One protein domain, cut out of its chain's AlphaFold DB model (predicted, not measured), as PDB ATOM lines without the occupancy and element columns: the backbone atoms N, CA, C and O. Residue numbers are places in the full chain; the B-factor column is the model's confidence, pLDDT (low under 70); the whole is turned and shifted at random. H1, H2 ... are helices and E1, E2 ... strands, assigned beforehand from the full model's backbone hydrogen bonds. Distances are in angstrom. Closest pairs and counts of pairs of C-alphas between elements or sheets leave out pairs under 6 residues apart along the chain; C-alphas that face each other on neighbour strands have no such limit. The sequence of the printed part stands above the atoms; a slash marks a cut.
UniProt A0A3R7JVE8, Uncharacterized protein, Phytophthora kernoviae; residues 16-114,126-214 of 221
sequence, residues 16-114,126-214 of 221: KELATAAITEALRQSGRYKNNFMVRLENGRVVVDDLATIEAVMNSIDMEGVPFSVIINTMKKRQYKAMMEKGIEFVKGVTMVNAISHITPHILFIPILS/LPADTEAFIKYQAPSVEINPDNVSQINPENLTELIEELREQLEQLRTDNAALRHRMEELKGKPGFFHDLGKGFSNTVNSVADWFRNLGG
ATOM      1  N   LYS A  16      57.204  43.748  20.240       82.19
ATOM      2  CA  LYS A  16      56.538  44.744  19.394       82.19
ATOM      3  C   LYS A  16      57.456  45.903  18.995       82.19
ATOM      4  O   LYS A  16      57.549  46.214  17.816       82.19
ATOM      5  N   GLU A  17      58.181  46.488  19.947       85.31
ATOM      6  CA  GLU A  17      59.126  47.585  19.679       85.31
ATOM      7  C   GLU A  17      60.280  47.135  18.769       85.31
ATOM      8  O   GLU A  17      60.556  47.765  17.746       85.31
ATOM      9  N   LEU A  18      60.901  45.995  19.089       86.44
ATOM     10  CA  LEU A  18      61.978  45.402  18.290       86.44
ATOM     11  C   LEU A  18      61.511  45.063  16.869       86.44
ATOM     12  O   LEU A  18      62.224  45.318  15.904       86.44
ATOM     13  N   ALA A  19      60.303  44.521  16.744       86.88
ATOM     14  CA  ALA A  19      59.672  44.174  15.484       86.88
ATOM     15  C   ALA A  19      59.408  45.427  14.636       86.88
ATOM     16  O   ALA A  19      59.820  45.471  13.479       86.88
ATOM     17  N   THR A  20      58.817  46.483  15.215       89.38
ATOM     18  CA  THR A  20      58.612  47.754  14.494       89.38
ATOM     19  C   THR A  20      59.926  48.360  14.008       89.38
ATOM     20  O   THR A  20      60.012  48.767  12.852       89.38
ATOM     21  N   ALA A  21      60.972  48.354  14.842       90.69
ATOM     22  CA  ALA A  21      62.283  48.875  14.471       90.69
ATOM     23  C   ALA A  21      62.927  48.059  13.338       90.69
ATOM     24  O   ALA A  21      63.383  48.640  12.354       90.69
ATOM     25  N   ALA A  22      62.909  46.726  13.441       91.69
ATOM     26  CA  ALA A  22      63.468  45.832  12.429       91.69
ATOM     27  C   ALA A  22      62.749  45.960  11.078       91.69
ATOM     28  O   ALA A  22      63.401  45.983  10.035       91.69
ATOM     29  N   ILE A  23      61.417  46.086  11.078       92.31
ATOM     30  CA  ILE A  23      60.646  46.277   9.844       92.31
ATOM     31  C   ILE A  23      60.948  47.645   9.223       92.31
ATOM     32  O   ILE A  23      61.204  47.721   8.023       92.31
ATOM     33  N   THR A  24      60.978  48.722  10.018       93.94
ATOM     34  CA  THR A  24      61.355  50.054   9.519       93.94
ATOM     35  C   THR A  24      62.772  50.053   8.933       93.94
ATOM     36  O   THR A  24      62.993  50.634   7.871       93.94
ATOM     37  N   GLU A  25      63.733  49.384   9.573       93.62
ATOM     38  CA  GLU A  25      65.098  49.252   9.050       93.62
ATOM     39  C   GLU A  25      65.148  48.449   7.742       93.62
ATOM     40  O   GLU A  25      65.866  48.835   6.814       93.62
ATOM     41  N   ALA A  26      64.371  47.366   7.640       92.94
ATOM     42  CA  ALA A  26      64.277  46.554   6.429       92.94
ATOM     43  C   ALA A  26      63.669  47.343   5.256       92.94
ATOM     44  O   ALA A  26      64.197  47.292   4.147       92.94
ATOM     45  N   LEU A  27      62.608  48.119   5.504       93.75
ATOM     46  CA  LEU A  27      61.971  48.967   4.490       93.75
ATOM     47  C   LEU A  27      62.875  50.112   4.011       93.75
ATOM     48  O   LEU A  27      62.807  50.509   2.848       93.75
ATOM     49  N   ARG A  28      63.744  50.630   4.889       95.31
ATOM     50  CA  ARG A  28      64.732  51.674   4.570       95.31
ATOM     51  C   ARG A  28      65.979  51.153   3.856       95.31
ATOM     52  O   ARG A  28      66.885  51.936   3.572       95.31
ATOM     53  N   GLN A  29      66.065  49.858   3.561       92.69
ATOM     54  CA  GLN A  29      67.131  49.364   2.697       92.69
ATOM     55  C   GLN A  29      66.919  49.875   1.272       92.69
ATOM     56  O   GLN A  29      65.811  49.847   0.739       92.69
ATOM     57  N   SER A  30      67.998  50.327   0.640       86.88
ATOM     58  CA  SER A  30      67.952  50.794  -0.740       86.88
ATOM     59  C   SER A  30      67.879  49.635  -1.737       86.88
ATOM     60  O   SER A  30      68.357  48.523  -1.492       86.88
ATOM     61  N   GLY A  31      67.313  49.923  -2.908       90.12
ATOM     62  CA  GLY A  31      67.207  48.989  -4.021       90.12
ATOM     63  C   GLY A  31      65.830  48.345  -4.150       90.12
ATOM     64  O   GLY A  31      64.865  48.712  -3.485       90.12
ATOM     65  N   ARG A  32      65.744  47.381  -5.070       93.38
ATOM     66  CA  ARG A  32      64.485  46.743  -5.454       93.38
ATOM     67  C   ARG A  32      64.272  45.441  -4.687       93.38
ATOM     68  O   ARG A  32      65.078  44.519  -4.815       93.38
ATOM     69  N   TYR A  33      63.168  45.345  -3.957       93.25
ATOM     70  CA  TYR A  33      62.821  44.183  -3.135       93.25
ATOM     71  C   TYR A  33      61.337  43.814  -3.254       93.25
ATOM     72  O   TYR A  33      60.576  44.456  -3.977       93.25
ATOM     73  N   LYS A  34      60.936  42.715  -2.605       95.00
ATOM     74  CA  LYS A  34      59.568  42.182  -2.630       95.00
ATOM     75  C   LYS A  34      59.001  42.136  -1.218       95.00
ATOM     76  O   LYS A  34      59.554  41.441  -0.367       95.00
ATOM     77  N   ASN A  35      57.878  42.809  -1.002       95.25
ATOM     78  CA  ASN A  35      57.144  42.745   0.259       95.25
ATOM     79  C   ASN A  35      56.271  41.491   0.272       95.25
ATOM     80  O   ASN A  35      55.317  41.395  -0.500       95.25
ATOM     81  N   ASN A  36      56.607  40.526   1.128       94.88
ATOM     82  CA  ASN A  36      55.840  39.296   1.308       94.88
ATOM     83  C   ASN A  36      55.378  39.206   2.760       94.88
ATOM     84  O   ASN A  36      56.205  39.118   3.663       94.88
ATOM     85  N   PHE A  37      54.067  39.189   2.977       94.94
ATOM     86  CA  PHE A  37      53.480  39.072   4.304       94.94
ATOM     87  C   PHE A  37      52.928  37.671   4.518       94.94
ATOM     88  O   PHE A  37      52.106  37.188   3.736       94.94
ATOM     89  N   MET A  38      53.368  37.024   5.593       92.12
ATOM     90  CA  MET A  38      52.822  35.741   6.022       92.12
ATOM     91  C   MET A  38      51.552  35.987   6.832       92.12
ATOM     92  O   MET A  38      51.586  36.687   7.840       92.12
ATOM     93  N   VAL A  39      50.439  35.400   6.399       92.25
ATOM     94  CA  VAL A  39      49.140  35.517   7.067       92.25
ATOM     95  C   VAL A  39      48.678  34.143   7.528       92.25
ATOM     96  O   VAL A  39      48.710  33.162   6.778       92.25
ATOM     97  N   ARG A  40      48.227  34.067   8.777       88.69
ATOM     98  CA  ARG A  40      47.687  32.851   9.380       88.69
ATOM     99  C   ARG A  40      46.184  32.766   9.166       88.69
ATOM    100  O   ARG A  40      45.466  33.768   9.127       88.69
ATOM    101  N   LEU A  41      45.707  31.524   9.101       86.50
ATOM    102  CA  LEU A  41      44.290  31.209   9.218       86.50
ATOM    103  C   LEU A  41      44.019  30.453  10.519       86.50
ATOM    104  O   LEU A  41      44.528  29.351  10.719       86.50
ATOM    105  N   GLU A  42      43.125  30.976  11.347       82.81
ATOM    106  CA  GLU A  42      42.573  30.275  12.504       82.81
ATOM    107  C   GLU A  42      41.158  29.806  12.186       82.81
ATOM    108  O   GLU A  42      40.271  30.593  11.859       82.81
ATOM    109  N   ASN A  43      40.940  28.488  12.210       76.88
ATOM    110  CA  ASN A  43      39.670  27.874  11.800       76.88
ATOM    111  C   ASN A  43      39.192  28.330  10.402       76.88
ATOM    112  O   ASN A  43      37.997  28.450  10.148       76.88
ATOM    113  N   GLY A  44      40.140  28.565   9.484       74.38
ATOM    114  CA  GLY A  44      39.870  29.043   8.122       74.38
ATOM    115  C   GLY A  44      39.621  30.548   8.009       74.38
ATOM    116  O   GLY A  44      39.274  31.014   6.929       74.38
ATOM    117  N   ARG A  45      39.791  31.306   9.097       81.62
ATOM    118  CA  ARG A  45      39.585  32.755   9.139       81.62
ATOM    119  C   ARG A  45      40.914  33.471   9.255       81.62
ATOM    120  O   ARG A  45      41.770  33.045  10.021       81.62
ATOM    121  N   VAL A  46      41.049  34.577   8.534       88.69
ATOM    122  CA  VAL A  46      42.218  35.449   8.642       88.69
ATOM    123  C   VAL A  46      42.354  35.964  10.076       88.69
ATOM    124  O   VAL A  46      41.367  36.416  10.670       88.69
ATOM    125  N   VAL A  47      43.566  35.859  10.620       90.00
ATOM    126  CA  VAL A  47      43.920  36.403  11.935       90.00
ATOM    127  C   VAL A  47      44.054  37.923  11.830       90.00
ATOM    128  O   VAL A  47      44.797  38.427  10.990       90.00
ATOM    129  N   VAL A  48      43.321  38.649  12.679       91.44
ATOM    130  CA  VAL A  48      43.235  40.124  12.654       91.44
ATOM    131  C   VAL A  48      44.614  40.765  12.811       91.44
ATOM    132  O   VAL A  48      44.964  41.658  12.047       91.44
ATOM    133  N   ASP A  49      45.413  40.263  13.753       90.00
ATOM    134  CA  ASP A  49      46.741  40.792  14.074       90.00
ATOM    135  C   ASP A  49      47.688  40.782  12.860       90.00
ATOM    136  O   ASP A  49      48.525  41.675  12.707       90.00
ATOM    137  N   ASP A  50      47.536  39.798  11.965       91.19
ATOM    138  CA  ASP A  50      48.356  39.697  10.757       91.19
ATOM    139  C   ASP A  50      47.942  40.765   9.727       91.19
ATOM    140  O   ASP A  50      48.805  41.371   9.097       91.19
ATOM    141  N   LEU A  51      46.644  41.069   9.598       93.06
ATOM    142  CA  LEU A  51      46.178  42.170   8.742       93.06
ATOM    143  C   LEU A  51      46.543  43.540   9.312       93.06
ATOM    144  O   LEU A  51      46.959  44.412   8.556       93.06
ATOM    145  N   ALA A  52      46.442  43.715  10.630       91.81
ATOM    146  CA  ALA A  52      46.879  44.938  11.297       91.81
ATOM    147  C   ALA A  52      48.376  45.184  11.086       91.81
ATOM    148  O   ALA A  52      48.799  46.319  10.888       91.81
ATOM    149  N   THR A  53      49.174  44.111  11.077       91.00
ATOM    150  CA  THR A  53      50.598  44.181  10.746       91.00
ATOM    151  C   THR A  53      50.807  44.690   9.325       91.00
ATOM    152  O   THR A  53      51.570  45.634   9.140       91.00
ATOM    153  N   ILE A  54      50.116  44.118   8.334       94.12
ATOM    154  CA  ILE A  54      50.208  44.581   6.940       94.12
ATOM    155  C   ILE A  54      49.832  46.057   6.858       94.12
ATOM    156  O   ILE A  54      50.612  46.862   6.366       94.12
ATOM    157  N   GLU A  55      48.670  46.424   7.387       93.69
ATOM    158  CA  GLU A  55      48.143  47.783   7.328       93.69
ATOM    159  C   GLU A  55      49.094  48.792   7.995       93.69
ATOM    160  O   GLU A  55      49.396  49.826   7.407       93.69
ATOM    161  N   ALA A  56      49.665  48.475   9.163       92.56
ATOM    162  CA  ALA A  56      50.641  49.337   9.833       92.56
ATOM    163  C   ALA A  56      51.948  49.501   9.041       92.56
ATOM    164  O   ALA A  56      52.496  50.601   8.970       92.56
ATOM    165  N   VAL A  57      52.445  48.420   8.434       93.69
ATOM    166  CA  VAL A  57      53.654  48.462   7.599       93.69
ATOM    167  C   VAL A  57      53.398  49.283   6.340       93.69
ATOM    168  O   VAL A  57      54.189  50.165   6.014       93.69
ATOM    169  N   MET A  58      52.274  49.055   5.662       95.69
ATOM    170  CA  MET A  58      51.922  49.775   4.440       95.69
ATOM    171  C   MET A  58      51.628  51.258   4.709       95.69
ATOM    172  O   MET A  58      52.079  52.103   3.945       95.69
ATOM    173  N   ASN A  59      50.986  51.598   5.833       94.06
ATOM    174  CA  ASN A  59      50.768  52.988   6.256       94.06
ATOM    175  C   ASN A  59      52.060  53.727   6.627       94.06
ATOM    176  O   ASN A  59      52.069  54.956   6.665       94.06
ATOM    177  N   SER A  60      53.151  53.006   6.903       94.56
ATOM    178  CA  SER A  60      54.444  53.640   7.166       94.56
ATOM    179  C   SER A  60      55.149  54.136   5.901       94.56
ATOM    180  O   SER A  60      56.095  54.917   6.014       94.56
ATOM    181  N   ILE A  61      54.693  53.703   4.720       96.12
ATOM    182  CA  ILE A  61      55.294  54.015   3.427       96.12
ATOM    183  C   ILE A  61      54.498  55.147   2.764       96.12
ATOM    184  O   ILE A  61      53.371  54.951   2.318       96.12
ATOM    185  N   ASP A  62      55.115  56.319   2.643       95.94
ATOM    186  CA  ASP A  62      54.589  57.480   1.922       95.94
ATOM    187  C   ASP A  62      54.777  57.303   0.405       95.94
ATOM    188  O   ASP A  62      55.604  57.935  -0.258       95.94
ATOM    189  N   MET A  63      54.075  56.310  -0.138       93.94
ATOM    190  CA  MET A  63      54.005  56.035  -1.565       93.94
ATOM    191  C   MET A  63      52.679  55.346  -1.884       93.94
ATOM    192  O   MET A  63      52.344  54.306  -1.317       93.94
ATOM    193  N   GLU A  64      51.928  55.894  -2.833       90.81
ATOM    194  CA  GLU A  64      50.678  55.276  -3.267       90.81
ATOM    195  C   GLU A  64      50.927  54.000  -4.082       90.81
ATOM    196  O   GLU A  64      51.847  53.915  -4.896       90.81
ATOM    197  N   GLY A  65      50.059  53.002  -3.895       89.00
ATOM    198  CA  GLY A  65      50.036  51.809  -4.742       89.00
ATOM    199  C   GLY A  65      51.252  50.891  -4.597       89.00
ATOM    200  O   GLY A  65      51.556  50.153  -5.533       89.00
ATOM    201  N   VAL A  66      51.942  50.919  -3.450       95.44
ATOM    202  CA  VAL A  66      53.041  49.990  -3.135       95.44
ATOM    203  C   VAL A  66      52.530  48.548  -3.267       95.44
ATOM    204  O   VAL A  66      51.646  48.137  -2.511       95.44
ATOM    205  N   PRO A  67      53.060  47.744  -4.204       95.56
ATOM    206  CA  PRO A  67      52.596  46.382  -4.372       95.56
ATOM    207  C   PRO A  67      53.225  45.464  -3.315       95.56
ATOM    208  O   PRO A  67      54.389  45.606  -2.937       95.56
ATOM    209  N   PHE A  68      52.462  44.472  -2.871       96.75
ATOM    210  CA  PHE A  68      52.912  43.456  -1.922       96.75
ATOM    211  C   PHE A  68      52.248  42.113  -2.218       96.75
ATOM    212  O   PHE A  68      51.270  42.048  -2.961       96.75
ATOM    213  N   SER A  69      52.777  41.036  -1.646       97.06
ATOM    214  CA  SER A  69      52.170  39.704  -1.689       97.06
ATOM    215  C   SER A  69      51.707  39.267  -0.312       97.06
ATOM    216  O   SER A  69      52.371  39.538   0.688       97.06
ATOM    217  N   VAL A  70      50.609  38.519  -0.279       96.06
ATOM    218  CA  VAL A  70      50.146  37.807   0.913       96.06
ATOM    219  C   VAL A  70      50.342  36.314   0.698       96.06
ATOM    220  O   VAL A  70      49.880  35.744  -0.288       96.06
ATOM    221  N   ILE A  71      51.024  35.669   1.635       93.50
ATOM    222  CA  ILE A  71      51.259  34.231   1.640       93.50
ATOM    223  C   ILE A  71      50.489  33.642   2.815       93.50
ATOM    224  O   ILE A  71      50.800  33.892   3.979       93.50
ATOM    225  N   ILE A  72      49.470  32.850   2.506       91.44
ATOM    226  CA  ILE A  72      48.640  32.174   3.493       91.44
ATOM    227  C   ILE A  72      49.195  30.776   3.715       91.44
ATOM    228  O   ILE A  72      49.038  29.888   2.872       91.44
ATOM    229  N   ASN A  73      49.850  30.589   4.857       84.56
ATOM    230  CA  ASN A  73      50.489  29.328   5.210       84.56
ATOM    231  C   ASN A  73      49.535  28.374   5.957       84.56
ATOM    232  O   ASN A  73      48.494  28.774   6.483       84.56
ATOM    233  N   THR A  74      49.927  27.101   6.051       81.06
ATOM    234  CA  THR A  74      49.336  26.105   6.963       81.06
ATOM    235  C   THR A  74      47.874  25.776   6.641       81.06
ATOM    236  O   THR A  74      47.054  25.486   7.515       81.06
ATOM    237  N   MET A  75      47.517  25.758   5.357       83.12
ATOM    238  CA  MET A  75      46.164  25.390   4.947       83.12
ATOM    239  C   MET A  75      45.932  23.880   5.061       83.12
ATOM    240  O   MET A  75      46.658  23.068   4.479       83.12
ATOM    241  N   LYS A  76      44.856  23.465   5.741       84.75
ATOM    242  CA  LYS A  76      44.453  22.049   5.747       84.75
ATOM    243  C   LYS A  76      44.124  21.608   4.321       84.75
ATOM    244  O   LYS A  76      43.464  22.339   3.585       84.75
ATOM    245  N   LYS A  77      44.480  20.374   3.946       83.81
ATOM    246  CA  LYS A  77      44.309  19.836   2.577       83.81
ATOM    247  C   LYS A  77      42.912  20.075   1.980       83.81
ATOM    248  O   LYS A  77      42.797  20.436   0.814       83.81
ATOM    249  N   ARG A  78      41.850  19.922   2.786       83.69
ATOM    250  CA  ARG A  78      40.463  20.194   2.360       83.69
ATOM    251  C   ARG A  78      40.232  21.671   2.023       83.69
ATOM    252  O   ARG A  78      39.615  21.963   1.009       83.69
ATOM    253  N   GLN A  79      40.719  22.577   2.869       83.00
ATOM    254  CA  GLN A  79      40.604  24.023   2.660       83.00
ATOM    255  C   GLN A  79      41.432  24.457   1.453       83.00
ATOM    256  O   GLN A  79      40.935  25.197   0.616       83.00
ATOM    257  N   TYR A  80      42.650  23.927   1.312       86.75
ATOM    258  CA  TYR A  80      43.485  24.157   0.135       86.75
ATOM    259  C   TYR A  80      42.776  23.769  -1.156       86.75
ATOM    260  O   TYR A  80      42.661  24.596  -2.054       86.75
ATOM    261  N   LYS A  81      42.200  22.566  -1.214       85.38
ATOM    262  CA  LYS A  81      41.423  22.137  -2.378       85.38
ATOM    263  C   LYS A  81      40.269  23.103  -2.694       85.38
ATOM    264  O   LYS A  81      40.130  23.500  -3.842       85.38
ATOM    265  N   ALA A  82      39.502  23.523  -1.685       82.38
ATOM    266  CA  ALA A  82      38.396  24.467  -1.868       82.38
ATOM    267  C   ALA A  82      38.859  25.846  -2.380       82.38
ATOM    268  O   ALA A  82      38.190  26.446  -3.220       82.38
ATOM    269  N   MET A  83      40.018  26.338  -1.925       82.50
ATOM    270  CA  MET A  83      40.603  27.578  -2.449       82.50
ATOM    271  C   MET A  83      41.055  27.419  -3.904       82.50
ATOM    272  O   MET A  83      40.838  28.314  -4.716       82.50
ATOM    273  N   MET A  84      41.632  26.267  -4.261       83.12
ATOM    274  CA  MET A  84      42.079  25.986  -5.632       83.12
ATOM    275  C   MET A  84      40.920  25.781  -6.616       83.12
ATOM    276  O   MET A  84      41.080  26.041  -7.805       83.12
ATOM    277  N   GLU A  85      39.739  25.382  -6.133       82.69
ATOM    278  CA  GLU A  85      38.500  25.348  -6.925       82.69
ATOM    279  C   GLU A  85      37.990  26.758  -7.287       82.69
ATOM    280  O   GLU A  85      37.133  26.888  -8.159       82.69
ATOM    281  N   LYS A  86      38.526  27.815  -6.652       79.38
ATOM    282  CA  LYS A  86      38.210  29.233  -6.911       79.38
ATOM    283  C   LYS A  86      36.711  29.568  -6.859       79.38
ATOM    284  O   LYS A  86      36.240  30.493  -7.518       79.38
ATOM    285  N   GLY A  87      35.967  28.818  -6.047       80.44
ATOM    286  CA  GLY A  87      34.555  29.057  -5.759       80.44
ATOM    287  C   GLY A  87      34.344  30.107  -4.664       80.44
ATOM    288  O   GLY A  87      35.198  30.943  -4.384       80.44
ATOM    289  N   ILE A  88      33.197  30.034  -3.988       79.62
ATOM    290  CA  ILE A  88      32.796  31.015  -2.969       79.62
ATOM    291  C   ILE A  88      33.809  31.176  -1.826       79.62
ATOM    292  O   ILE A  88      34.101  32.291  -1.405       79.62
ATOM    293  N   GLU A  89      34.396  30.084  -1.350       81.81
ATOM    294  CA  GLU A  89      35.355  30.141  -0.243       81.81
ATOM    295  C   GLU A  89      36.645  30.879  -0.633       81.81
ATOM    296  O   GLU A  89      37.194  31.617   0.182       81.81
ATOM    297  N   PHE A  90      37.063  30.775  -1.898       84.94
ATOM    298  CA  PHE A  90      38.169  31.561  -2.441       84.94
ATOM    299  C   PHE A  90      37.836  33.048  -2.479       84.94
ATOM    300  O   PHE A  90      38.609  33.855  -1.972       84.94
ATOM    301  N   VAL A  91      36.667  33.413  -3.020       83.88
ATOM    302  CA  VAL A  91      36.251  34.822  -3.092       83.88
ATOM    303  C   VAL A  91      36.157  35.415  -1.687       83.88
ATOM    304  O   VAL A  91      36.749  36.456  -1.443       83.88
ATOM    305  N   LYS A  92      35.519  34.719  -0.736       85.25
ATOM    306  CA  LYS A  92      35.487  35.125   0.678       85.25
ATOM    307  C   LYS A  92      36.887  35.307   1.250       85.25
ATOM    308  O   LYS A  92      37.154  36.339   1.851       85.25
ATOM    309  N   GLY A  93      37.777  34.331   1.066       87.94
ATOM    310  CA  GLY A  93      39.149  34.404   1.566       87.94
ATOM    311  C   GLY A  93      39.888  35.631   1.032       87.94
ATOM    312  O   GLY A  93      40.437  36.406   1.810       87.94
ATOM    313  N   VAL A  94      39.826  35.858  -0.281       90.19
ATOM    314  CA  VAL A  94      40.436  37.021  -0.943       90.19
ATOM    315  C   VAL A  94      39.821  38.330  -0.450       90.19
ATOM    316  O   VAL A  94      40.559  39.273  -0.175       90.19
ATOM    317  N   THR A  95      38.496  38.395  -0.296       91.31
ATOM    318  CA  THR A  95      37.804  39.576   0.239       91.31
ATOM    319  C   THR A  95      38.231  39.882   1.669       91.31
ATOM    320  O   THR A  95      38.475  41.040   1.983       91.31
ATOM    321  N   MET A  96      38.373  38.859   2.514       91.56
ATOM    322  CA  MET A  96      38.788  39.021   3.909       91.56
ATOM    323  C   MET A  96      40.249  39.458   4.036       91.56
ATOM    324  O   MET A  96      40.555  40.308   4.861       91.56
ATOM    325  N   VAL A  97      41.153  38.916   3.211       93.38
ATOM    326  CA  VAL A  97      42.556  39.375   3.148       93.38
ATOM    327  C   VAL A  97      42.632  40.843   2.739       93.38
ATOM    328  O   VAL A  97      43.435  41.599   3.268       93.38
ATOM    329  N   ASN A  98      41.760  41.250   1.818       94.62
ATOM    330  CA  ASN A  98      41.663  42.612   1.311       94.62
ATOM    331  C   ASN A  98      40.603  43.438   2.057       94.62
ATOM    332  O   ASN A  98      39.981  44.317   1.460       94.62
ATOM    333  N   ALA A  99      40.350  43.157   3.337       93.31
ATOM    334  CA  ALA A  99      39.431  43.949   4.158       93.31
ATOM    335  C   ALA A  99      40.037  45.292   4.609       93.31
ATOM    336  O   ALA A  99      39.292  46.196   4.961       93.31
ATOM    337  N   ILE A 100      41.364  45.422   4.555       93.50
ATOM    338  CA  ILE A 100      42.120  46.608   4.978       93.50
ATOM    339  C   ILE A 100      42.217  47.672   3.864       93.50
ATOM    340  O   ILE A 100      41.741  47.450   2.742       93.50
ATOM    341  N   SER A 101      42.819  48.832   4.143       92.88
ATOM    342  CA  SER A 101      42.921  49.937   3.173       92.88
ATOM    343  C   SER A 101      43.816  49.571   1.991       92.88
ATOM    344  O   SER A 101      43.502  49.888   0.839       92.88
ATOM    345  N   HIS A 102      44.909  48.859   2.272       94.56
ATOM    346  CA  HIS A 102      45.862  48.389   1.269       94.56
ATOM    347  C   HIS A 102      45.448  47.028   0.707       94.56
ATOM    348  O   HIS A 102      45.349  46.039   1.428       94.56
ATOM    349  N   ILE A 103      45.226  46.956  -0.606       95.06
ATOM    350  CA  ILE A 103      44.767  45.731  -1.276       95.06
ATOM    351  C   ILE A 103      45.856  45.136  -2.169       95.06
ATOM    352  O   ILE A 103      46.672  45.853  -2.743       95.06
ATOM    353  N   THR A 104      45.827  43.817  -2.349       95.25
ATOM    354  CA  THR A 104      46.687  43.098  -3.284       95.25
ATOM    355  C   THR A 104      45.949  41.965  -4.010       95.25
ATOM    356  O   THR A 104      45.200  41.200  -3.388       95.25
ATOM    357  N   PRO A 105      46.179  41.801  -5.327       92.75
ATOM    358  CA  PRO A 105      45.775  40.605  -6.058       92.75
ATOM    359  C   PRO A 105      46.795  39.453  -5.930       92.75
ATOM    360  O   PRO A 105      46.529  38.347  -6.395       92.75
ATOM    361  N   HIS A 106      47.969  39.678  -5.329       94.06
ATOM    362  CA  HIS A 106      49.059  38.700  -5.266       94.06
ATOM    363  C   HIS A 106      48.954  37.846  -4.001       94.06
ATOM    364  O   HIS A 106      49.576  38.140  -2.980       94.06
ATOM    365  N   ILE A 107      48.149  36.783  -4.071       92.81
ATOM    366  CA  ILE A 107      47.890  35.894  -2.933       92.81
ATOM    367  C   ILE A 107      48.329  34.469  -3.263       92.81
ATOM    368  O   ILE A 107      47.838  33.863  -4.218       92.81
ATOM    369  N   LEU A 108      49.219  33.921  -2.440       91.38
ATOM    370  CA  LEU A 108      49.645  32.526  -2.495       91.38
ATOM    371  C   LEU A 108      49.035  31.753  -1.326       91.38
ATOM    372  O   LEU A 108      49.117  32.181  -0.180       91.38
ATOM    373  N   PHE A 109      48.477  30.578  -1.605       89.06
ATOM    374  CA  PHE A 109      48.025  29.640  -0.579       89.06
ATOM    375  C   PHE A 109      48.997  28.467  -0.516       89.06
ATOM    376  O   PHE A 109      49.289  27.864  -1.546       89.06
ATOM    377  N   ILE A 110      49.467  28.114   0.679       88.00
ATOM    378  CA  ILE A 110      50.385  26.992   0.892       88.00
ATOM    379  C   ILE A 110      49.693  25.948   1.786       88.00
ATOM    380  O   ILE A 110      49.229  26.282   2.886       88.00
ATOM    381  N   PRO A 111      49.566  24.680   1.341       86.19
ATOM    382  CA  PRO A 111      49.030  23.617   2.180       86.19
ATOM    383  C   PRO A 111      50.014  23.251   3.293       86.19
ATOM    384  O   PRO A 111      51.218  23.449   3.166       86.19
ATOM    385  N   ILE A 112      49.513  22.636   4.364       85.31
ATOM    386  CA  ILE A 112      50.378  21.971   5.347       85.31
ATOM    387  C   ILE A 112      51.257  20.954   4.609       85.31
ATOM    388  O   ILE A 112      50.744  20.014   3.996       85.31
ATOM    389  N   LEU A 113      52.573  21.140   4.696       83.56
ATOM    390  CA  LEU A 113      53.559  20.200   4.174       83.56
ATOM    391  C   LEU A 113      53.772  19.108   5.224       83.56
ATOM    392  O   LEU A 113      54.355  19.362   6.277       83.56
ATOM    393  N   SER A 114      53.277  17.898   4.953       80.62
ATOM    394  CA  SER A 114      53.375  16.755   5.878       80.62
ATOM    395  C   SER A 114      54.809  16.469   6.308       80.62
ATOM    396  O   SER A 114      55.045  16.076   7.446       80.62
ATOM    397  N   LEU A 126      60.735  23.935  -1.499       81.56
ATOM    398  CA  LEU A 126      59.433  24.553  -1.697       81.56
ATOM    399  C   LEU A 126      58.735  23.876  -2.884       81.56
ATOM    400  O   LEU A 126      59.388  23.565  -3.882       81.56
ATOM    401  N   PRO A 127      57.405  23.684  -2.833       84.56
ATOM    402  CA  PRO A 127      56.656  23.271  -4.014       84.56
ATOM    403  C   PRO A 127      56.954  24.206  -5.195       84.56
ATOM    404  O   PRO A 127      57.016  25.422  -5.009       84.56
ATOM    405  N   ALA A 128      57.089  23.658  -6.406       85.56
ATOM    406  CA  ALA A 128      57.509  24.420  -7.590       85.56
ATOM    407  C   ALA A 128      56.674  25.693  -7.821       85.56
ATOM    408  O   ALA A 128      57.227  26.750  -8.116       85.56
ATOM    409  N   ASP A 129      55.357  25.625  -7.608       83.81
ATOM    410  CA  ASP A 129      54.461  26.780  -7.746       83.81
ATOM    411  C   ASP A 129      54.716  27.856  -6.675       83.81
ATOM    412  O   ASP A 129      54.639  29.051  -6.958       83.81
ATOM    413  N   THR A 130      55.067  27.450  -5.448       87.31
ATOM    414  CA  THR A 130      55.429  28.367  -4.351       87.31
ATOM    415  C   THR A 130      56.743  29.076  -4.650       87.31
ATOM    416  O   THR A 130      56.837  30.298  -4.531       87.31
ATOM    417  N   GLU A 131      57.750  28.321  -5.084       88.94
ATOM    418  CA  GLU A 131      59.035  28.880  -5.491       88.94
ATOM    419  C   GLU A 131      58.867  29.840  -6.677       88.94
ATOM    420  O   GLU A 131      59.378  30.962  -6.647       88.94
ATOM    421  N   ALA A 132      58.100  29.438  -7.695       89.62
ATOM    422  CA  ALA A 132      57.835  30.258  -8.867       89.62
ATOM    423  C   ALA A 132      57.088  31.549  -8.512       89.62
ATOM    424  O   ALA A 132      57.412  32.611  -9.052       89.62
ATOM    425  N   PHE A 133      56.128  31.483  -7.586       90.75
ATOM    426  CA  PHE A 133      55.434  32.665  -7.091       90.75
ATOM    427  C   PHE A 133      56.420  33.648  -6.452       90.75
ATOM    428  O   PHE A 133      56.532  34.785  -6.910       90.75
ATOM    429  N   ILE A 134      57.190  33.201  -5.455       89.62
ATOM    430  CA  ILE A 134      58.116  34.059  -4.701       89.62
ATOM    431  C   ILE A 134      59.178  34.662  -5.629       89.62
ATOM    432  O   ILE A 134      59.427  35.871  -5.591       89.62
ATOM    433  N   LYS A 135      59.766  33.855  -6.521       89.38
ATOM    434  CA  LYS A 135      60.855  34.296  -7.406       89.38
ATOM    435  C   LYS A 135      60.382  35.148  -8.576       89.38
ATOM    436  O   LYS A 135      61.002  36.170  -8.872       89.38
ATOM    437  N   TYR A 136      59.264  34.807  -9.211       89.31
ATOM    438  CA  TYR A 136      58.914  35.382 -10.516       89.31
ATOM    439  C   TYR A 136      57.591  36.149 -10.552       89.31
ATOM    440  O   TYR A 136      57.475  37.073 -11.351       89.31
ATOM    441  N   GLN A 137      56.610  35.807  -9.714       90.31
ATOM    442  CA  GLN A 137      55.260  36.388  -9.804       90.31
ATOM    443  C   GLN A 137      54.998  37.476  -8.759       90.31
ATOM    444  O   GLN A 137      54.285  38.435  -9.045       90.31
ATOM    445  N   ALA A 138      55.580  37.341  -7.566       93.12
ATOM    446  CA  ALA A 138      55.485  38.337  -6.512       93.12
ATOM    447  C   ALA A 138      56.073  39.670  -7.013       93.12
ATOM    448  O   ALA A 138      57.205  39.677  -7.533       93.12
ATOM    449  N   PRO A 139      55.325  40.781  -6.878       95.06
ATOM    450  CA  PRO A 139      55.726  42.070  -7.400       95.06
ATOM    451  C   PRO A 139      56.942  42.587  -6.637       95.06
ATOM    452  O   PRO A 139      57.166  42.265  -5.470       95.06
ATOM    453  N   SER A 140      57.747  43.382  -7.331       95.00
ATOM    454  CA  SER A 140      58.892  44.064  -6.737       95.00
ATOM    455  C   SER A 140      58.640  45.560  -6.715       95.00
ATOM    456  O   SER A 140      57.992  46.093  -7.613       95.00
ATOM    457  N   VAL A 141      59.198  46.228  -5.717       95.75
ATOM    458  CA  VAL A 141      59.094  47.667  -5.518       95.75
ATOM    459  C   VAL A 141      60.455  48.223  -5.120       95.75
ATOM    460  O   VAL A 141      61.301  47.507  -4.584       95.75
ATOM    461  N   GLU A 142      60.680  49.488  -5.436       96.12
ATOM    462  CA  GLU A 142      61.797  50.273  -4.928       96.12
ATOM    463  C   GLU A 142      61.198  51.395  -4.083       96.12
ATOM    464  O   GLU A 142      60.374  52.163  -4.574       96.12
ATOM    465  N   ILE A 143      61.552  51.429  -2.800       95.81
ATOM    466  CA  ILE A 143      61.026  52.400  -1.837       95.81
ATOM    467  C   ILE A 143      62.190  53.288  -1.414       95.81
ATOM    468  O   ILE A 143      63.228  52.793  -0.973       95.81
ATOM    469  N   ASN A 144      62.025  54.603  -1.563       95.00
ATOM    470  CA  ASN A 144      63.004  55.553  -1.051       95.00
ATOM    471  C   ASN A 144      62.972  55.507   0.491       95.00
ATOM    472  O   ASN A 144      61.887  55.655   1.055       95.00
ATOM    473  N   PRO A 145      64.116  55.336   1.181       95.50
ATOM    474  CA  PRO A 145      64.167  55.348   2.643       95.50
ATOM    475  C   PRO A 145      63.538  56.593   3.286       95.50
ATOM    476  O   PRO A 145      62.978  56.489   4.378       95.50
ATOM    477  N   ASP A 146      63.579  57.740   2.599       95.88
ATOM    478  CA  ASP A 146      62.972  58.997   3.058       95.88
ATOM    479  C   ASP A 146      61.434  58.946   3.068       95.88
ATOM    480  O   ASP A 146      60.799  59.673   3.830       95.88
ATOM    481  N   ASN A 147      60.833  58.043   2.286       96.12
ATOM    482  CA  ASN A 147      59.388  57.809   2.262       96.12
ATOM    483  C   ASN A 147      58.948  56.794   3.332       96.12
ATOM    484  O   ASN A 147      57.792  56.389   3.344       96.12
ATOM    485  N   VAL A 148      59.844  56.331   4.210       96.81
ATOM    486  CA  VAL A 148      59.513  55.349   5.252       96.81
ATOM    487  C   VAL A 148      59.533  56.016   6.621       96.81
ATOM    488  O   VAL A 148      60.590  56.316   7.194       96.81
ATOM    489  N   SER A 149      58.344  56.198   7.185       95.56
ATOM    490  CA  SER A 149      58.157  56.643   8.562       95.56
ATOM    491  C   SER A 149      58.389  55.502   9.560       95.56
ATOM    492  O   SER A 149      58.381  54.317   9.221       95.56
ATOM    493  N   GLN A 150      58.660  55.854  10.816       93.38
ATOM    494  CA  GLN A 150      58.791  54.854  11.871       93.38
ATOM    495  C   GLN A 150      57.410  54.299  12.227       93.38
ATOM    496  O   GLN A 150      56.490  55.062  12.518       93.38
ATOM    497  N   ILE A 151      57.276  52.972  12.247       90.69
ATOM    498  CA  ILE A 151      56.030  52.321  12.660       90.69
ATOM    499  C   ILE A 151      55.847  52.546  14.166       90.69
ATOM    500  O   ILE A 151      56.713  52.164  14.952       90.69
ATOM    501  N   ASN A 152      54.728  53.156  14.573       84.62
ATOM    502  CA  ASN A 152      54.407  53.368  15.986       84.62
ATOM    503  C   ASN A 152      53.732  52.114  16.586       84.62
ATOM    504  O   ASN A 152      52.626  51.761  16.160       84.62
ATOM    505  N   PRO A 153      54.331  51.463  17.603       80.38
ATOM    506  CA  PRO A 153      53.720  50.330  18.290       80.38
ATOM    507  C   PRO A 153      52.359  50.641  18.923       80.38
ATOM    508  O   PRO A 153      51.525  49.741  19.017       80.38
ATOM    509  N   GLU A 154      52.112  51.867  19.383       78.94
ATOM    510  CA  GLU A 154      50.869  52.221  20.084       78.94
ATOM    511  C   GLU A 154      49.668  52.220  19.131       78.94
ATOM    512  O   GLU A 154      48.680  51.535  19.409       78.94
ATOM    513  N   ASN A 155      49.826  52.839  17.955       77.88
ATOM    514  CA  ASN A 155      48.812  52.905  16.893       77.88
ATOM    515  C   ASN A 155      48.330  51.515  16.443       77.88
ATOM    516  O   ASN A 155      47.188  51.355  16.022       77.88
ATOM    517  N   LEU A 156      49.177  50.482  16.555       79.75
ATOM    518  CA  LEU A 156      48.794  49.124  16.167       79.75
ATOM    519  C   LEU A 156      47.666  48.564  17.047       79.75
ATOM    520  O   LEU A 156      46.899  47.728  16.590       79.75
ATOM    521  N   THR A 157      47.565  48.979  18.313       80.94
ATOM    522  CA  THR A 157      46.520  48.459  19.214       80.94
ATOM    523  C   THR A 157      45.137  48.950  18.797       80.94
ATOM    524  O   THR A 157      44.216  48.145  18.703       80.94
ATOM    525  N   GLU A 158      45.006  50.244  18.509       85.00
ATOM    526  CA  GLU A 158      43.758  50.845  18.020       85.00
ATOM    527  C   GLU A 158      43.368  50.236  16.671       85.00
ATOM    528  O   GLU A 158      42.245  49.765  16.502       85.00
ATOM    529  N   LEU A 159      44.345  50.102  15.769       88.12
ATOM    530  CA  LEU A 159      44.151  49.475  14.468       88.12
ATOM    531  C   LEU A 159      43.651  48.024  14.563       88.12
ATOM    532  O   LEU A 159      42.805  47.606  13.775       88.12
ATOM    533  N   ILE A 160      44.158  47.236  15.518       89.69
ATOM    534  CA  ILE A 160      43.691  45.858  15.733       89.69
ATOM    535  C   ILE A 160      42.211  45.837  16.124       89.69
ATOM    536  O   ILE A 160      41.477  44.984  15.625       89.69
ATOM    537  N   GLU A 161      41.769  46.734  17.006       89.69
ATOM    538  CA  GLU A 161      40.371  46.770  17.444       89.69
ATOM    539  C   GLU A 161      39.435  47.220  16.317       89.69
ATOM    540  O   GLU A 161      38.418  46.566  16.076       89.69
ATOM    541  N   GLU A 162      39.816  48.241  15.546       90.81
ATOM    542  CA  GLU A 162      39.057  48.681  14.367       90.81
ATOM    543  C   GLU A 162      38.926  47.561  13.325       90.81
ATOM    544  O   GLU A 162      37.829  47.250  12.850       90.81
ATOM    545  N   LEU A 163      40.034  46.890  13.001       93.00
ATOM    546  CA  LEU A 163      40.027  45.780  12.049       93.00
ATOM    547  C   LEU A 163      39.252  44.571  12.575       93.00
ATOM    548  O   LEU A 163      38.644  43.841  11.788       93.00
ATOM    549  N   ARG A 164      39.248  44.339  13.892       92.69
ATOM    550  CA  ARG A 164      38.456  43.273  14.514       92.69
ATOM    551  C   ARG A 164      36.968  43.519  14.294       92.69
ATOM    552  O   ARG A 164      36.274  42.585  13.892       92.69
ATOM    553  N   GLU A 165      36.500  44.744  14.517       92.19
ATOM    554  CA  GLU A 165      35.107  45.126  14.284       92.19
ATOM    555  C   GLU A 165      34.736  45.005  12.800       92.19
ATOM    556  O   GLU A 165      33.763  44.328  12.462       92.19
ATOM    557  N   GLN A 166      35.563  45.550  11.901       92.44
ATOM    558  CA  GLN A 166      35.341  45.465  10.454       92.44
ATOM    559  C   GLN A 166      35.275  44.016   9.953       92.44
ATOM    560  O   GLN A 166      34.375  43.646   9.197       92.44
ATOM    561  N   LEU A 167      36.208  43.160  10.382       91.44
ATOM    562  CA  LEU A 167      36.218  41.752   9.987       91.44
ATOM    563  C   LEU A 167      35.015  40.995  10.546       91.44
ATOM    564  O   LEU A 167      34.517  40.089   9.879       91.44
ATOM    565  N   GLU A 168      34.543  41.331  11.746       91.69
ATOM    566  CA  GLU A 168      33.348  40.704  12.307       91.69
ATOM    567  C   GLU A 168      32.074  41.158  11.588       91.69
ATOM    568  O   GLU A 168      31.208  40.329  11.288       91.69
ATOM    569  N   GLN A 169      31.999  42.430  11.193       92.25
ATOM    570  CA  GLN A 169      30.927  42.930  10.341       92.25
ATOM    571  C   GLN A 169      30.910  42.198   8.992       92.25
ATOM    572  O   GLN A 169      29.875  41.669   8.599       92.25
ATOM    573  N   LEU A 170      32.054  42.066   8.312       90.56
ATOM    574  CA  LEU A 170      32.142  41.330   7.041       90.56
ATOM    575  C   LEU A 170      31.780  39.841   7.175       90.56
ATOM    576  O   LEU A 170      31.353  39.218   6.203       90.56
ATOM    577  N   ARG A 171      31.952  39.245   8.359       86.25
ATOM    578  CA  ARG A 171      31.587  37.841   8.611       86.25
ATOM    579  C   ARG A 171      30.099  37.648   8.846       86.25
ATOM    580  O   ARG A 171      29.548  36.639   8.410       86.25
ATOM    581  N   THR A 172      29.486  38.560   9.590       89.94
ATOM    582  CA  THR A 172      28.107  38.417  10.076       89.94
ATOM    583  C   THR A 172      27.092  39.095   9.162       89.94
ATOM    584  O   THR A 172      25.945  38.651   9.086       89.94
ATOM    585  N   ASP A 173      27.514  40.108   8.406       89.88
ATOM    586  CA  ASP A 173      26.682  40.854   7.475       89.88
ATOM    587  C   ASP A 173      27.031  40.516   6.016       89.88
ATOM    588  O   ASP A 173      27.980  41.025   5.410       89.88
ATOM    589  N   ASN A 174      26.195  39.669   5.412       86.94
ATOM    590  CA  ASN A 174      26.297  39.311   3.998       86.94
ATOM    591  C   ASN A 174      26.212  40.527   3.059       86.94
ATOM    592  O   ASN A 174      26.746  40.461   1.951       86.94
ATOM    593  N   ALA A 175      25.533  41.611   3.447       89.50
ATOM    594  CA  ALA A 175      25.466  42.823   2.637       89.50
ATOM    595  C   ALA A 175      26.805  43.568   2.665       89.50
ATOM    596  O   ALA A 175      27.305  43.925   1.598       89.50
ATOM    597  N   ALA A 176      27.423  43.710   3.842       91.00
ATOM    598  CA  ALA A 176      28.760  44.290   3.981       91.00
ATOM    599  C   ALA A 176      29.805  43.494   3.181       91.00
ATOM    600  O   ALA A 176      30.581  44.065   2.413       91.00
ATOM    601  N   LEU A 177      29.760  42.160   3.272       88.25
ATOM    602  CA  LEU A 177      30.638  41.279   2.502       88.25
ATOM    603  C   LEU A 177      30.470  41.468   0.988       88.25
ATOM    604  O   LEU A 177      31.454  41.600   0.260       88.25
ATOM    605  N   ARG A 178      29.222  41.503   0.507       87.00
ATOM    606  CA  ARG A 178      28.913  41.729  -0.913       87.00
ATOM    607  C   ARG A 178      29.368  43.105  -1.382       87.00
ATOM    608  O   ARG A 178      29.911  43.211  -2.477       87.00
ATOM    609  N   HIS A 179      29.171  44.136  -0.566       91.81
ATOM    610  CA  HIS A 179      29.628  45.486  -0.876       91.81
ATOM    611  C   HIS A 179      31.144  45.511  -1.077       91.81
ATOM    612  O   HIS A 179      31.619  45.946  -2.123       91.81
ATOM    613  N   ARG A 180      31.904  44.933  -0.135       92.19
ATOM    614  CA  ARG A 180      33.366  44.855  -0.245       92.19
ATOM    615  C   ARG A 180      33.825  44.051  -1.463       92.19
ATOM    616  O   ARG A 180      34.799  44.416  -2.117       92.19
ATOM    617  N   MET A 181      33.121  42.973  -1.810       88.38
ATOM    618  CA  MET A 181      33.394  42.211  -3.036       88.38
ATOM    619  C   MET A 181      33.223  43.060  -4.302       88.38
ATOM    620  O   MET A 181      34.070  42.998  -5.196       88.38
ATOM    621  N   GLU A 182      32.154  43.852  -4.392       86.31
ATOM    622  CA  GLU A 182      31.919  44.730  -5.543       86.31
ATOM    623  C   GLU A 182      32.922  45.891  -5.600       86.31
ATOM    624  O   GLU A 182      33.393  46.224  -6.687       86.31
ATOM    625  N   GLU A 183      33.349  46.440  -4.457       91.62
ATOM    626  CA  GLU A 183      34.445  47.418  -4.409       91.62
ATOM    627  C   GLU A 183      35.730  46.858  -5.025       91.62
ATOM    628  O   GLU A 183      36.328  47.495  -5.892       91.62
ATOM    629  N   LEU A 184      36.138  45.646  -4.626       89.12
ATOM    630  CA  LEU A 184      37.324  44.981  -5.178       89.12
ATOM    631  C   LEU A 184      37.177  44.701  -6.676       89.12
ATOM    632  O   LEU A 184      38.146  44.782  -7.424       89.12
ATOM    633  N   LYS A 185      35.960  44.408  -7.139       80.81
ATOM    634  CA  LYS A 185      35.670  44.179  -8.559       80.81
ATOM    635  C   LYS A 185      35.727  45.458  -9.385       80.81
ATOM    636  O   LYS A 185      36.119  45.408 -10.549       80.81
ATOM    637  N   GLY A 186      35.372  46.590  -8.784       84.81
ATOM    638  CA  GLY A 186      35.531  47.909  -9.384       84.81
ATOM    639  C   GLY A 186      36.993  48.338  -9.542       84.81
ATOM    640  O   GLY A 186      37.269  49.248 -10.324       84.81
ATOM    641  N   LYS A 187      37.942  47.695  -8.844       86.88
ATOM    642  CA  LYS A 187      39.373  48.003  -8.963       86.88
ATOM    643  C   LYS A 187      39.929  47.437 -10.280       86.88
ATOM    644  O   LYS A 187      39.895  46.220 -10.485       86.88
ATOM    645  N   PRO A 188      40.458  48.287 -11.183       81.88
ATOM    646  CA  PRO A 188      40.970  47.841 -12.474       81.88
ATOM    647  C   PRO A 188      42.026  46.743 -12.321       81.88
ATOM    648  O   PRO A 188      42.946  46.866 -11.520       81.88
ATOM    649  N   GLY A 189      41.891  45.662 -13.089       77.31
ATOM    650  CA  GLY A 189      42.881  44.581 -13.134       77.31
ATOM    651  C   GLY A 189      42.876  43.616 -11.942       77.31
ATOM    652  O   GLY A 189      43.405  42.521 -12.092       77.31
ATOM    653  N   PHE A 190      42.208  43.922 -10.823       85.44
ATOM    654  CA  PHE A 190      42.322  43.147  -9.577       85.44
ATOM    655  C   PHE A 190      42.059  41.641  -9.758       85.44
ATOM    656  O   PHE A 190      42.933  40.813  -9.508       85.44
ATOM    657  N   PHE A 191      40.884  41.257 -10.269       75.19
ATOM    658  CA  PHE A 191      40.554  39.838 -10.478       75.19
ATOM    659  C   PHE A 191      41.293  39.199 -11.661       75.19
ATOM    660  O   PHE A 191      41.491  37.984 -11.681       75.19
ATOM    661  N   HIS A 192      41.710  39.999 -12.643       72.88
ATOM    662  CA  HIS A 192      42.541  39.517 -13.744       72.88
ATOM    663  C   HIS A 192      43.931  39.121 -13.239       72.88
ATOM    664  O   HIS A 192      44.420  38.039 -13.559       72.88
ATOM    665  N   ASP A 193      44.533  39.956 -12.395       77.75
ATOM    666  CA  ASP A 193      45.865  39.734 -11.846       77.75
ATOM    667  C   ASP A 193      45.860  38.652 -10.760       77.75
ATOM    668  O   ASP A 193      46.760  37.813 -10.742       77.75
ATOM    669  N   LEU A 194      44.782  38.551  -9.973       76.06
ATOM    670  CA  LEU A 194      44.531  37.422  -9.068       76.06
ATOM    671  C   LEU A 194      44.481  36.076  -9.823       76.06
ATOM    672  O   LEU A 194      44.868  35.032  -9.299       76.06
ATOM    673  N   GLY A 195      44.022  36.088 -11.079       59.47
ATOM    674  CA  GLY A 195      43.952  34.913 -11.946       59.47
ATOM    675  C   GLY A 195      45.281  34.504 -12.591       59.47
ATOM    676  O   GLY A 195      45.420  33.342 -12.968       59.47
ATOM    677  N   LYS A 196      46.267  35.407 -12.703       58.31
ATOM    678  CA  LYS A 196      47.546  35.148 -13.396       58.31
ATOM    679  C   LYS A 196      48.483  34.187 -12.661       58.31
ATOM    680  O   LYS A 196      49.360  33.615 -13.300       58.31
ATOM    681  N   GLY A 197      48.286  33.975 -11.358       47.47
ATOM    682  CA  GLY A 197      49.071  33.013 -10.572       47.47
ATOM    683  C   GLY A 197      48.722  31.542 -10.833       47.47
ATOM    684  O   GLY A 197      49.487  30.662 -10.458       47.47
ATOM    685  N   PHE A 198      47.590  31.250 -11.491       36.97
ATOM    686  CA  PHE A 198      47.111  29.881 -11.712       36.97
ATOM    687  C   PHE A 198      46.327  29.765 -13.024       36.97
ATOM    688  O   PHE A 198      45.250  30.350 -13.159       36.97
ATOM    689  N   SER A 199      46.838  28.953 -13.954       35.00
ATOM    690  CA  SER A 199      46.234  28.654 -15.261       35.00
ATOM    691  C   SER A 199      44.723  28.347 -15.172       35.00
ATOM    692  O   SER A 199      44.302  27.438 -14.461       35.00
ATOM    693  N   ASN A 200      43.927  29.118 -15.928       39.19
ATOM    694  CA  ASN A 200      42.526  28.898 -16.337       39.19
ATOM    695  C   ASN A 200      41.422  28.848 -15.260       39.19
ATOM    696  O   ASN A 200      40.980  27.758 -14.899       39.19
ATOM    697  N   THR A 201      40.865  29.990 -14.798       46.81
ATOM    698  CA  THR A 201      39.585  29.965 -14.022       46.81
ATOM    699  C   THR A 201      38.821  31.298 -13.838       46.81
ATOM    700  O   THR A 201      38.115  31.467 -12.850       46.81
ATOM    701  N   VAL A 202      38.898  32.270 -14.754       47.50
ATOM    702  CA  VAL A 202      38.140  33.542 -14.594       47.50
ATOM    703  C   VAL A 202      36.610  33.341 -14.704       47.50
ATOM    704  O   VAL A 202      35.836  34.098 -14.120       47.50
ATOM    705  N   ASN A 203      36.152  32.275 -15.372       43.47
ATOM    706  CA  ASN A 203      34.726  32.058 -15.656       43.47
ATOM    707  C   ASN A 203      33.879  31.710 -14.411       43.47
ATOM    708  O   ASN A 203      32.752  32.183 -14.293       43.47
ATOM    709  N   SER A 204      34.423  30.962 -13.441       52.22
ATOM    710  CA  SER A 204      33.640  30.443 -12.301       52.22
ATOM    711  C   SER A 204      33.188  31.533 -11.320       52.22
ATOM    712  O   SER A 204      32.059  31.501 -10.828       52.22
ATOM    713  N   VAL A 205      34.034  32.539 -11.081       47.59
ATOM    714  CA  VAL A 205      33.732  33.648 -10.166       47.59
ATOM    715  C   VAL A 205      32.640  34.551 -10.756       47.59
ATOM    716  O   VAL A 205      31.679  34.891 -10.069       47.59
ATOM    717  N   ALA A 206      32.722  34.871 -12.053       48.09
ATOM    718  CA  ALA A 206      31.723  35.682 -12.755       48.09
ATOM    719  C   ALA A 206      30.351  34.987 -12.892       48.09
ATOM    720  O   ALA A 206      29.314  35.654 -12.863       48.09
ATOM    721  N   ASP A 207      30.329  33.659 -13.038       50.69
ATOM    722  CA  ASP A 207      29.099  32.853 -13.037       50.69
ATOM    723  C   ASP A 207      28.450  32.806 -11.644       50.69
ATOM    724  O   ASP A 207      27.232  32.936 -11.514       50.69
ATOM    725  N   TRP A 208      29.257  32.700 -10.584       52.06
ATOM    726  CA  TRP A 208      28.772  32.737  -9.205       52.06
ATOM    727  C   TRP A 208      28.123  34.085  -8.841       52.06
ATOM    728  O   TRP A 208      27.020  34.108  -8.294       52.06
ATOM    729  N   PHE A 209      28.740  35.212  -9.220       49.94
ATOM    730  CA  PHE A 209      28.166  36.547  -8.999       49.94
ATOM    731  C   PHE A 209      26.835  36.756  -9.739       49.94
ATOM    732  O   PHE A 209      25.914  37.357  -9.186       49.94
ATOM    733  N   ARG A 210      26.690  36.214 -10.959       52.44
ATOM    734  CA  ARG A 210      25.411  36.228 -11.694       52.44
ATOM    735  C   ARG A 210      24.303  35.487 -10.943       52.44
ATOM    736  O   ARG A 210      23.169  35.959 -10.925       52.44
ATOM    737  N   ASN A 211      24.635  34.383 -10.279       46.59
ATOM    738  CA  ASN A 211      23.675  33.584  -9.517       46.59
ATOM    739  C   ASN A 211      23.283  34.198  -8.162       46.59
ATOM    740  O   ASN A 211      22.242  33.836  -7.627       46.59
ATOM    741  N   LEU A 212      24.053  35.146  -7.613       47.41
ATOM    742  CA  LEU A 212      23.667  35.888  -6.402       47.41
ATOM    743  C   LEU A 212      22.668  37.029  -6.655       47.41
ATOM    744  O   LEU A 212      21.973  37.438  -5.725       47.41
ATOM    745  N   GLY A 213      22.606  37.552  -7.884       42.28
ATOM    746  CA  GLY A 213      21.649  38.594  -8.280       42.28
ATOM    747  C   GLY A 213      20.207  38.087  -8.413       42.28
ATOM    748  O   GLY A 213      19.270  38.881  -8.371       42.28
ATOM    749  N   GLY A 214      20.021  36.769  -8.533       40.03
ATOM    750  CA  GLY A 214      18.725  36.103  -8.430       40.03
ATOM    751  C   GLY A 214      18.561  35.531  -7.029       40.03
ATOM    752  O   GLY A 214      19.319  34.652  -6.638       40.03
TER     753      GLY A 214
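What this domain is: This is residues 16 to 114 and 126 to 214 of the 221 residues of an uncharacterized protein of Phytophthora kernoviae (UniProt A0A3R7JVE8). A small parallel sheet of three strands, in the order E1 E2 E3, lies near the middle, with H5 over one face and H2, H3 and H4 grazing it. H6 packs across H2, and H7 turns off its end at a corner to pack across H4; H1 lies toward one end of the longest axis and H9 toward the other. The printed part has 188 residues, with nine named helices and three named strands in the order H1 E1 H2 E2 H3 H4 E3 H5 H6 H7 H8 H9; its class is mostly helix. The whole is compact, with a radius of gyration of the C-alphas of 16.8 A and spans of 50 by 37 by 36 A.

How they stand to each other: H1, residues 16 to 27, and H2, residues 48 to 59, are close but not clearly touching; their closest C-alphas, of Ile 23 and Val 57, are 7.7 A apart. E1, residues 36 to 39, and E2, residues 69 to 75, are parallel neighbours, with N 37 and O 69 within hydrogen-bond range at 2.9 A. E3, residues 107 to 111, is the other parallel neighbour of E2, with N 108 and O 70 within hydrogen-bond range at 2.9 A. H2 only grazes the sheet with residues 48 to 57, as do H3 with its residues 77 to 84 and H4, residues 88 to 97, with residues 93 to 97. E1, H2, E2 and E2, H3 H4, E3 are strand-helix-strand units, two parallel strands with helices between, each with a right-handed crossover. H3 and H4 touch only at the corner, closest at the C-alphas of Met 83 and Phe 90, 4.7 A. H5, residues 128 to 137, is on the sheet at a height of 9.8 A, over E2 and only just over E3, where 3 of its C-alphas fall. H6, residues 155 to 172, touches H2 at a steep tilt of 56 degrees, opposite ways, closest at the C-alphas of Ala 52 and Ile 160, 5.5 A. H7, residues 174 to 186, touches H6 only at the corner, and touches H4 about perpendicular at 78 degrees, closest at the C-alphas of Thr 95 and Met 181, 6.1 A. H9, residues 202 to 212, only just touches H8, residues 190 to 195, with 3 pairs of C-alphas within 8 A, closest at Gly 195 and Val 202, 6.5 A. In H1 to H8 every O i to N i+4 pair is within hydrogen-bond range; in H9, 6 of 7 are.

Where its parts are: H1 begins at C-alpha 16, (56.538, 44.744, 19.394). E2 spans 16.9 A, H6 26.2 A and H7 18.4 A. H9 ends at C-alpha 212, (23.667, 35.888, -6.402).

The domain as a whole: The farthest C-alphas, of Ser 30 and Gly 214, are 51.9 A apart. Residues 115 to 125 are not printed, and C-alphas 114 and 126 are 12.4 A apart. H5 to H6 is a long link. Residues 195 to 214 have pLDDT under 70.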